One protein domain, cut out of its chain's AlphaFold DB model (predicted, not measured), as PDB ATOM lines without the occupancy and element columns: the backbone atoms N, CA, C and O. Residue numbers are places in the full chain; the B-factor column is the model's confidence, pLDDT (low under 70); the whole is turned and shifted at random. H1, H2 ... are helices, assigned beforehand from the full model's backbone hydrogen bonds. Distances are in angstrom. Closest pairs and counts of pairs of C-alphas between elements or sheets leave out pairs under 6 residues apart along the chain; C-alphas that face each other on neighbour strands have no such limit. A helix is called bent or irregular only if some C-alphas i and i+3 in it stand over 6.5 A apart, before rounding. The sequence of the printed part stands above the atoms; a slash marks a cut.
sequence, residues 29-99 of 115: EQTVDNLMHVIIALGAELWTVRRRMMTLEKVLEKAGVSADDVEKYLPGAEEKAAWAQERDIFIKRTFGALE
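This is residues 29 to 99 of the 115 residues of an uncharacterized protein of Novosphingobium guangzhouense (UniProt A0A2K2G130). What shape do the parts make? A long helix, H1, and a shorter one, H3, make a narrow V, meeting where residues 93 to 98 of H3 pack on residues 31 to 45 of H1. Across the wide end of the V the chain passes through the small helix H2, near H1, with tight links before and after it, and the space between the two long helices is open there. How is the whole made up? The printed part has 71 residues, with three named helices in the order H1, H2, H3 and no named strand; the class is all helix. It is flat, spanning 52 by 27 by 13 A, and only just loose, close to extended, with a radius of gyration of the C-alphas of 16.3 A.

What does the longest helix touch? H1, residues 30 to 62, touches H3, residues 77 to 99, and the closest C-alphas are those of Asn 34 and Ala 97, 5.3 A apart. They run opposite ways at a shallow tilt of 34 degrees, only just short of steep. Where does H2 stand? H2, residues 67 to 71, is close to H1 but not clearly touching, the closest C-alphas being those of Glu 57 and Ala 67, 6.9 A apart. H2 and H3 are apart. How do the backbones run? H3 has a kink of 47 degrees near residue 93 and is irregular, with C-alphas 94 and 97 standing 7.3 A apart. In H2 every O i to N i+4 pair is within hydrogen-bond range, in H1 28 of 29 are, and in H3 15 of 19.

Where does H1 run? It begins at C-alpha 30, (-36.193, -56.992, 21.318), and ends at C-alpha 62, (-13.872, -34.714, -15.112), 48.2 A away. Where are the other two? H2 begins at C-alpha 67 and ends at C-alpha 71. H3 measures 31.1 A from C-alpha 77 to C-alpha 99, which is at (-38.517, -59.794, 10.715).

How far does it reach? The two C-alphas farthest apart, those of Glu 29 and Gly 64, are 52.7 A apart, while the first and last printed C-alphas, of Glu 29 and Glu 99, are 14.6 A apart. Which stretches stand free? Residues 46 to 56 of H1 do, and so do residues 76 to 82 and 84 to 89, of which 77 to 82 and 84 to 89 belong to H3. Is anything missing or uncertain? The printed part has no cut, its mean pLDDT is 90.1, and no printed residue is under 70.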
ATOM      1  N   GLU A  29     -36.398 -54.847  25.550       77.75
ATOM      2  CA  GLU A  29     -37.372 -55.252  24.541       77.75
ATOM      3  C   GLU A  29     -36.681 -55.453  23.186       77.75
ATOM      4  O   GLU A  29     -36.121 -54.508  22.624       77.75
ATOM      5  N   GLN A  30     -36.789 -56.660  22.620       78.75
ATOM      6  CA  GLN A  30     -36.193 -56.992  21.318       78.75
ATOM      7  C   GLN A  30     -36.687 -56.072  20.188       78.75
ATOM      8  O   GLN A  30     -35.948 -55.789  19.249       78.75
ATOM      9  N   THR A  31     -37.925 -55.576  20.264       80.75
ATOM     10  CA  THR A  31     -38.477 -54.642  19.271       80.75
ATOM     11  C   THR A  31     -37.655 -53.357  19.189       80.75
ATOM     12  O   THR A  31     -37.379 -52.871  18.092       80.75
ATOM     13  N   VAL A  32     -37.223 -52.827  20.339       84.25
ATOM     14  CA  VAL A  32     -36.392 -51.617  20.416       84.25
ATOM     15  C   VAL A  32     -35.013 -51.896  19.830       84.25
ATOM     16  O   VAL A  32     -34.507 -51.101  19.041       84.25
ATOM     17  N   ASP A  33     -34.433 -53.051  20.144       81.94
ATOM     18  CA  ASP A  33     -33.130 -53.452  19.614       81.94
ATOM     19  C   ASP A  33     -33.152 -53.676  18.091       81.94
ATOM     20  O   ASP A  33     -32.270 -53.212  17.364       81.94
ATOM     21  N   ASN A  34     -34.215 -54.295  17.572       83.94
ATOM     22  CA  ASN A  34     -34.441 -54.444  16.136       83.94
ATOM     23  C   ASN A  34     -34.616 -53.088  15.445       83.94
ATOM     24  O   ASN A  34     -34.035 -52.870  14.382       83.94
ATOM     25  N   LEU A  35     -35.360 -52.156  16.047       88.56
ATOM     26  CA  LEU A  35     -35.509 -50.801  15.514       88.56
ATOM     27  C   LEU A  35     -34.166 -50.056  15.477       88.56
ATOM     28  O   LEU A  35     -33.843 -49.424  14.471       88.56
ATOM     29  N   MET A  36     -33.357 -50.162  16.534       89.88
ATOM     30  CA  MET A  36     -32.024 -49.555  16.573       89.88
ATOM     31  C   MET A  36     -31.105 -50.130  15.492       89.88
ATOM     32  O   MET A  36     -30.420 -49.369  14.807       89.88
ATOM     33  N   HIS A  37     -31.151 -51.446  15.262       86.94
ATOM     34  CA  HIS A  37     -30.436 -52.082  14.154       86.94
ATOM     35  C   HIS A  37     -30.844 -51.516  12.789       86.94
ATOM     36  O   HIS A  37     -29.968 -51.215  11.978       86.94
ATOM     37  N   VAL A  38     -32.145 -51.318  12.544       89.25
ATOM     38  CA  VAL A  38     -32.634 -50.696  11.300       89.25
ATOM     39  C   VAL A  38     -32.085 -49.282  11.142       89.25
ATOM     40  O   VAL A  38     -31.581 -48.939  10.077       89.25
ATOM     41  N   ILE A  39     -32.140 -48.454  12.189       93.06
ATOM     42  CA  ILE A  39     -31.672 -47.060  12.125       93.06
ATOM     43  C   ILE A  39     -30.172 -47.002  11.810       93.06
ATOM     44  O   ILE A  39     -29.751 -46.220  10.955       93.06
ATOM     45  N   ILE A  40     -29.369 -47.852  12.456       91.56
ATOM     46  CA  ILE A  40     -27.926 -47.942  12.200       91.56
ATOM     47  C   ILE A  40     -27.665 -48.394  10.758       91.56
ATOM     48  O   ILE A  40     -26.866 -47.768  10.057       91.56
ATOM     49  N   ALA A  41     -28.360 -49.437  10.295       89.69
ATOM     50  CA  ALA A  41     -28.230 -49.935   8.929       89.69
ATOM     51  C   ALA A  41     -28.607 -48.860   7.896       89.69
ATOM     52  O   ALA A  41     -27.853 -48.625   6.953       89.69
ATOM     53  N   LEU A  42     -29.713 -48.142   8.106       92.88
ATOM     54  CA  LEU A  42     -30.136 -47.033   7.247       92.88
ATOM     55  C   LEU A  42     -29.102 -45.905   7.213       92.88
ATOM     56  O   LEU A  42     -28.781 -45.409   6.135       92.88
ATOM     57  N   GLY A  43     -28.551 -45.516   8.367       92.69
ATOM     58  CA  GLY A  43     -27.499 -44.500   8.437       92.69
ATOM     59  C   GLY A  43     -26.245 -44.902   7.652       92.69
ATOM     60  O   GLY A  43     -25.693 -44.090   6.904       92.69
ATOM     61  N   ALA A  44     -25.827 -46.165   7.770       93.31
ATOM     62  CA  ALA A  44     -24.673 -46.704   7.057       93.31
ATOM     63  C   ALA A  44     -24.894 -46.763   5.535       93.31
ATOM     64  O   ALA A  44     -24.023 -46.329   4.770       93.31
ATOM     65  N   GLU A  45     -26.057 -47.245   5.085       90.88
ATOM     66  CA  GLU A  45     -26.396 -47.265   3.659       90.88
ATOM     67  C   GLU A  45     -26.499 -45.846   3.092       90.88
ATOM     68  O   GLU A  45     -25.893 -45.552   2.060       90.88
ATOM     69  N   LEU A  46     -27.191 -44.938   3.788       94.12
ATOM     70  CA  LEU A  46     -27.365 -43.553   3.346       94.12
ATOM     71  C   LEU A  46     -26.019 -42.844   3.187       94.12
ATOM     72  O   LEU A  46     -25.780 -42.185   2.172       94.12
ATOM     73  N   TRP A  47     -25.116 -42.993   4.161       94.62
ATOM     74  CA  TRP A  47     -23.780 -42.409   4.062       94.62
ATOM     75  C   TRP A  47     -22.970 -43.015   2.914       94.62
ATOM     76  O   TRP A  47     -22.314 -42.285   2.166       94.62
ATOM     77  N   THR A  48     -23.040 -44.335   2.731       94.00
ATOM     78  CA  THR A  48     -22.346 -45.033   1.641       94.00
ATOM     79  C   THR A  48     -22.808 -44.527   0.275       94.00
ATOM     80  O   THR A  48     -21.972 -44.202  -0.574       94.00
ATOM     81  N   VAL A  49     -24.122 -44.383   0.083       92.81
ATOM     82  CA  VAL A  49     -24.717 -43.843  -1.147       92.81
ATOM     83  C   VAL A  49     -24.322 -42.380  -1.339       92.81
ATOM     84  O   VAL A  49     -23.828 -42.029  -2.408       92.81
ATOM     85  N   ARG A  50     -24.412 -41.537  -0.300       96.25
ATOM     86  CA  ARG A  50     -23.985 -40.127  -0.369       96.25
ATOM     87  C   ARG A  50     -22.520 -39.991  -0.774       96.25
ATOM     88  O   ARG A  50     -22.198 -39.203  -1.658       96.25
ATOM     89  N   ARG A  51     -21.625 -40.782  -0.174       97.50
ATOM     90  CA  ARG A  51     -20.197 -40.791  -0.531       97.50
ATOM     91  C   ARG A  51     -19.980 -41.196  -1.984       97.50
ATOM     92  O   ARG A  51     -19.146 -40.602  -2.670       97.50
ATOM     93  N   ARG A  52     -20.717 -42.204  -2.450       96.00
ATOM     94  CA  ARG A  52     -20.634 -42.670  -3.834       96.00
ATOM     95  C   ARG A  52     -21.150 -41.619  -4.815       96.00
ATOM     96  O   ARG A  52     -20.466 -41.399  -5.802       96.00
ATOM     97  N   MET A  53     -22.254 -40.930  -4.516       94.44
ATOM     98  CA  MET A  53     -22.770 -39.821  -5.336       94.44
ATOM     99  C   MET A  53     -21.752 -38.683  -5.441       94.44
ATOM    100  O   MET A  53     -21.349 -38.352  -6.547       94.44
ATOM    101  N   MET A  54     -21.204 -38.208  -4.313       94.31
ATOM    102  CA  MET A  54     -20.150 -37.178  -4.324       94.31
ATOM    103  C   MET A  54     -18.936 -37.595  -5.170       94.31
ATOM    104  O   MET A  54     -18.344 -36.784  -5.876       94.31
ATOM    105  N   THR A  55     -18.546 -38.871  -5.108       96.12
ATOM    106  CA  THR A  55     -17.425 -39.394  -5.904       96.12
ATOM    107  C   THR A  55     -17.784 -39.478  -7.388       96.12
ATOM    108  O   THR A  55     -16.976 -39.089  -8.228       96.12
ATOM    109  N   LEU A  56     -18.982 -39.975  -7.715       95.38
ATOM    110  CA  LEU A  56     -19.479 -40.094  -9.085       95.38
ATOM    111  C   LEU A  56     -19.600 -38.726  -9.746       95.38
ATOM    112  O   LEU A  56     -19.081 -38.568 -10.842       95.38
ATOM    113  N   GLU A  57     -20.169 -37.731  -9.067       93.06
ATOM    114  CA  GLU A  57     -20.235 -36.347  -9.551       93.06
ATOM    115  C   GLU A  57     -18.841 -35.824  -9.911       93.06
ATOM    116  O   GLU A  57     -18.636 -35.316 -11.008       93.06
ATOM    117  N   LYS A  58     -17.831 -36.049  -9.059       94.88
ATOM    118  CA  LYS A  58     -16.445 -35.643  -9.360       94.88
ATOM    119  C   LYS A  58     -15.795 -36.403 -10.507       94.88
ATOM    120  O   LYS A  58     -14.915 -35.854 -11.170       94.88
ATOM    121  N   VAL A  59     -16.177 -37.653 -10.742       96.19
ATOM    122  CA  VAL A  59     -15.701 -38.420 -11.901       96.19
ATOM    123  C   VAL A  59     -16.398 -37.948 -13.180       96.19
ATOM    124  O   VAL A  59     -15.729 -37.766 -14.194       96.19
ATOM    125  N   LEU A  60     -17.705 -37.695 -13.121       94.69
ATOM    126  CA  LEU A  60     -18.525 -37.217 -14.233       94.69
ATOM    127  C   LEU A  60     -18.132 -35.799 -14.664       94.69
ATOM    128  O   LEU A  60     -17.907 -35.583 -15.853       94.69
ATOM    129  N   GLU A  61     -17.909 -34.886 -13.713       93.44
ATOM    130  CA  GLU A  61     -17.380 -33.539 -13.975       93.44
ATOM    131  C   GLU A  61     -16.065 -33.606 -14.773       93.44
ATOM    132  O   GLU A  61     -15.888 -32.893 -15.759       93.44
ATOM    133  N   LYS A  62     -15.144 -34.506 -14.394       95.31
ATOM    134  CA  LYS A  62     -13.872 -34.714 -15.112       95.31
ATOM    135  C   LYS A  62     -14.057 -35.298 -16.513       95.31
ATOM    136  O   LYS A  62     -13.196 -35.091 -17.363       95.31
ATOM    137  N   ALA A  63     -15.143 -36.030 -16.739       95.50
ATOM    138  CA  ALA A  63     -15.518 -36.573 -18.039       95.50
ATOM    139  C   ALA A  63     -16.343 -35.585 -18.890       95.50
ATOM    140  O   ALA A  63     -16.707 -35.919 -20.014       95.50
ATOM    141  N   GLY A  64     -16.627 -34.381 -18.378       94.75
ATOM    142  CA  GLY A  64     -17.412 -33.356 -19.069       94.75
ATOM    143  C   GLY A  64     -18.929 -33.538 -18.972       94.75
ATOM    144  O   GLY A  64     -19.656 -32.840 -19.671       94.75
ATOM    145  N   VAL A  65     -19.408 -34.447 -18.120       95.12
ATOM    146  CA  VAL A  65     -20.836 -34.618 -17.818       95.12
ATOM    147  C   VAL A  65     -21.210 -33.666 -16.684       95.12
ATOM    148  O   VAL A  65     -20.542 -33.631 -15.648       95.12
ATOM    149  N   SER A  66     -22.261 -32.874 -16.882       90.38
ATOM    150  CA  SER A  66     -22.731 -31.901 -15.896       90.38
ATOM    151  C   SER A  66     -23.684 -32.541 -14.881       90.38
ATOM    152  O   SER A  66     -24.310 -33.564 -15.151       90.38
ATOM    153  N   ALA A  67     -23.840 -31.916 -13.711       86.56
ATOM    154  CA  ALA A  67     -24.857 -32.330 -12.739       86.56
ATOM    155  C   ALA A  67     -26.277 -32.282 -13.344       86.56
ATOM    156  O   ALA A  67     -27.092 -33.165 -13.102       86.56
ATOM    157  N   ASP A  68     -26.533 -31.299 -14.209       91.06
ATOM    158  CA  ASP A  68     -27.786 -31.139 -14.948       91.06
ATOM    159  C   ASP A  68     -28.129 -32.356 -15.825       91.06
ATOM    160  O   ASP A  68     -29.306 -32.665 -16.009       91.06
ATOM    161  N   ASP A  69     -27.121 -33.043 -16.371       91.19
ATOM    162  CA  ASP A  69     -27.321 -34.245 -17.187       91.19
ATOM    163  C   ASP A  69     -27.793 -35.430 -16.333       91.19
ATOM    164  O   ASP A  69     -28.608 -36.234 -16.785       91.19
ATOM    165  N   VAL A  70     -27.324 -35.512 -15.081       88.81
ATOM    166  CA  VAL A  70     -27.748 -36.534 -14.111       88.81
ATOM    167  C   VAL A  70     -29.195 -36.297 -13.679       88.81
ATOM    168  O   VAL A  70     -29.987 -37.234 -13.673       88.81
ATOM    169  N   GLU A  71     -29.569 -35.053 -13.380       89.19
ATOM    170  CA  GLU A  71     -30.929 -34.707 -12.930       89.19
ATOM    171  C   GLU A  71     -31.990 -34.871 -14.033       89.19
ATOM    172  O   GLU A  71     -33.155 -35.154 -13.757       89.19
ATOM    173  N   LYS A  72     -31.601 -34.708 -15.305       93.69
ATOM    174  CA  LYS A  72     -32.498 -34.887 -16.463       93.69
ATOM    175  C   LYS A  72     -32.612 -36.339 -16.918       93.69
ATOM    176  O   LYS A  72     -33.440 -36.635 -17.783       93.69
ATOM    177  N   TYR A  73     -31.785 -37.232 -16.385       92.38
ATOM    178  CA  TYR A  73     -31.777 -38.623 -16.800       92.38
ATOM    179  C   TYR A  73     -33.090 -39.320 -16.418       92.38
ATOM    180  O   TYR A  73     -33.519 -39.330 -15.264       92.38
ATOM    181  N   LEU A  74     -33.728 -39.932 -17.416       93.00
ATOM    182  CA  LEU A  74     -34.964 -40.687 -17.258       93.00
ATOM    183  C   LEU A  74     -34.693 -42.160 -17.575       93.00
ATOM    184  O   LEU A  74     -34.446 -42.482 -18.739       93.00
ATOM    185  N   PRO A  75     -34.771 -43.061 -16.583       90.38
ATOM    186  CA  PRO A  75     -34.500 -44.473 -16.807       90.38
ATOM    187  C   PRO A  75     -35.558 -45.113 -17.709       90.38
ATOM    188  O   PRO A  75     -36.767 -44.858 -17.578       90.38
ATOM    189  N   GLY A  76     -35.094 -45.996 -18.588       94.75
ATOM    190  CA  GLY A  76     -35.933 -46.825 -19.445       94.75
ATOM    191  C   GLY A  76     -36.691 -47.911 -18.673       94.75
ATOM    192  O   GLY A  76     -36.529 -48.095 -17.466       94.75
ATOM    193  N   ALA A  77     -37.545 -48.661 -19.373       93.06
ATOM    194  CA  ALA A  77     -38.321 -49.744 -18.762       93.06
ATOM    195  C   ALA A  77     -37.430 -50.881 -18.222       93.06
ATOM    196  O   ALA A  77     -37.684 -51.391 -17.132       93.06
ATOM    197  N   GLU A  78     -36.373 -51.240 -18.954       90.56
ATOM    198  CA  GLU A  78     -35.426 -52.293 -18.560       90.56
ATOM    199  C   GLU A  78     -34.620 -51.901 -17.316       90.56
ATOM    200  O   GLU A  78     -34.501 -52.685 -16.375       90.56
ATOM    201  N   GLU A  79     -34.141 -50.658 -17.255       91.19
ATOM    202  CA  GLU A  79     -33.390 -50.141 -16.107       91.19
ATOM    203  C   GLU A  79     -34.262 -50.090 -14.852       91.19
ATOM    204  O   GLU A  79     -33.842 -50.548 -13.793       91.19
ATOM    205  N   LYS A  80     -35.517 -49.636 -14.968       92.44
ATOM    206  CA  LYS A  80     -36.471 -49.660 -13.846       92.44
ATOM    207  C   LYS A  80     -36.706 -51.073 -13.310       92.44
ATOM    208  O   LYS A  80     -36.826 -51.240 -12.097       92.44
ATOM    209  N   ALA A  81     -36.773 -52.075 -14.187       89.81
ATOM    210  CA  ALA A  81     -36.919 -53.468 -13.774       89.81
ATOM    211  C   ALA A  81     -35.667 -53.968 -13.035       89.81
ATOM    212  O   ALA A  81     -35.791 -54.571 -11.970       89.81
ATOM    213  N   ALA A  82     -34.471 -53.649 -13.538       87.88
ATOM    214  CA  ALA A  82     -33.217 -53.973 -12.857       87.88
ATOM    215  C   ALA A  82     -33.115 -53.290 -11.479       87.88
ATOM    216  O   ALA A  82     -32.725 -53.913 -10.493       87.88
ATOM    217  N   TRP A  83     -33.536 -52.028 -11.371       92.00
ATOM    218  CA  TRP A  83     -33.513 -51.284 -10.108       92.00
ATOM    219  C   TRP A  83     -34.502 -51.826  -9.076       92.00
ATOM    220  O   TRP A  83     -34.261 -51.702  -7.877       92.00
ATOM    221  N   ALA A  84     -35.606 -52.437  -9.515       90.88
ATOM    222  CA  ALA A  84     -36.552 -53.069  -8.604       90.88
ATOM    223  C   ALA A  84     -35.898 -54.224  -7.826       90.88
ATOM    224  O   ALA A  84     -36.104 -54.334  -6.620       90.88
ATOM    225  N   GLN A  85     -35.050 -55.019  -8.485       87.94
ATOM    226  CA  GLN A  85     -34.301 -56.092  -7.828       87.94
ATOM    227  C   GLN A  85     -33.323 -55.541  -6.777       87.94
ATOM    228  O   GLN A  85     -33.279 -56.034  -5.650       87.94
ATOM    229  N   GLU A  86     -32.576 -54.489  -7.120       88.31
ATOM    230  CA  GLU A  86     -31.654 -53.822  -6.189       88.31
ATOM    231  C   GLU A  86     -32.387 -53.207  -4.989       88.31
ATOM    232  O   GLU A  86     -31.933 -53.311  -3.847       88.31
ATOM    233  N   ARG A  87     -33.569 -52.619  -5.216       89.88
ATOM    234  CA  ARG A  87     -34.428 -52.098  -4.145       89.88
ATOM    235  C   ARG A  87     -34.821 -53.197  -3.160       89.88
ATOM    236  O   ARG A  87     -34.778 -52.967  -1.954       89.88
ATOM    237  N   ASP A  88     -35.199 -54.374  -3.642       89.56
ATOM    238  CA  ASP A  88     -35.639 -55.465  -2.770       89.56
ATOM    239  C   ASP A  88     -34.475 -56.003  -1.914       89.56
ATOM    240  O   ASP A  88     -34.644 -56.268  -0.719       89.56
ATOM    241  N   ILE A  89     -33.261 -56.063  -2.479       88.81
ATOM    242  CA  ILE A  89     -32.027 -56.372  -1.735       88.81
ATOM    243  C   ILE A  89     -31.763 -55.312  -0.657       88.81
ATOM    244  O   ILE A  89     -31.490 -55.657   0.498       88.81
ATOM    245  N   PHE A  90     -31.878 -54.028  -1.010       86.81
ATOM    246  CA  PHE A  90     -31.727 -52.916  -0.071       86.81
ATOM    247  C   PHE A  90     -32.728 -53.006   1.085       86.81
ATOM    248  O   PHE A  90     -32.327 -52.889   2.246       86.81
ATOM    249  N   ILE A  91     -34.007 -53.269   0.793       86.06
ATOM    250  CA  ILE A  91     -35.060 -53.417   1.809       86.06
ATOM    251  C   ILE A  91     -34.710 -54.549   2.770       86.06
ATOM    252  O   ILE A  91     -34.730 -54.350   3.981       86.06
ATOM    253  N   LYS A  92     -34.324 -55.720   2.256       86.38
ATOM    254  CA  LYS A  92     -33.961 -56.859   3.107       86.38
ATOM    255  C   LYS A  92     -32.774 -56.542   4.017       86.38
ATOM    256  O   LYS A  92     -32.799 -56.874   5.199       86.38
ATOM    257  N   ARG A  93     -31.740 -55.885   3.488       84.06
ATOM    258  CA  ARG A  93     -30.540 -55.529   4.259       84.06
ATOM    259  C   ARG A  93     -30.822 -54.487   5.345       84.06
ATOM    260  O   ARG A  93     -30.217 -54.554   6.408       84.06
ATOM    261  N   THR A  94     -31.710 -53.533   5.074       85.81
ATOM    262  CA  THR A  94     -31.998 -52.415   5.988       85.81
ATOM    263  C   THR A  94     -33.105 -52.728   6.986       85.81
ATOM    264  O   THR A  94     -32.973 -52.388   8.157       85.81
ATOM    265  N   PHE A  95     -34.164 -53.415   6.555       85.31
ATOM    266  CA  PHE A  95     -35.360 -53.682   7.357       85.31
ATOM    267  C   PHE A  95     -35.503 -55.132   7.815       85.31
ATOM    268  O   PHE A  95     -36.344 -55.400   8.668       85.31
ATOM    269  N   GLY A  96     -34.675 -56.065   7.330       83.38
ATOM    270  CA  GLY A  96     -34.762 -57.484   7.710       83.38
ATOM    271  C   GLY A  96     -34.619 -57.731   9.216       83.38
ATOM    272  O   GLY A  96     -35.127 -58.718   9.739       83.38
ATOM    273  N   ALA A  97     -34.012 -56.794   9.949       82.69
ATOM    274  CA  ALA A  97     -33.979 -56.806  11.409       82.69
ATOM    275  C   ALA A  97     -35.376 -56.817  12.061       82.69
ATOM    276  O   ALA A  97     -35.535 -57.397  13.131       82.69
ATOM    277  N   LEU A  98     -36.394 -56.225  11.425       79.94
ATOM    278  CA  LEU A  98     -37.774 -56.218  11.928       79.94
ATOM    279  C   LEU A  98     -38.463 -57.579  11.794       79.94
ATOM    280  O   LEU A  98     -39.424 -57.850  12.508       79.94
ATOM    281  N   GLU A  99     -37.975 -58.445  10.906       80.62
ATOM    282  CA  GLU A  99     -38.517 -59.794  10.715       80.62
ATOM    283  C   GLU A  99     -38.056 -60.763  11.816       80.62
ATOM    284  O   GLU A  99     -38.620 -61.851  11.973       80.62
TER     285      GLU A  99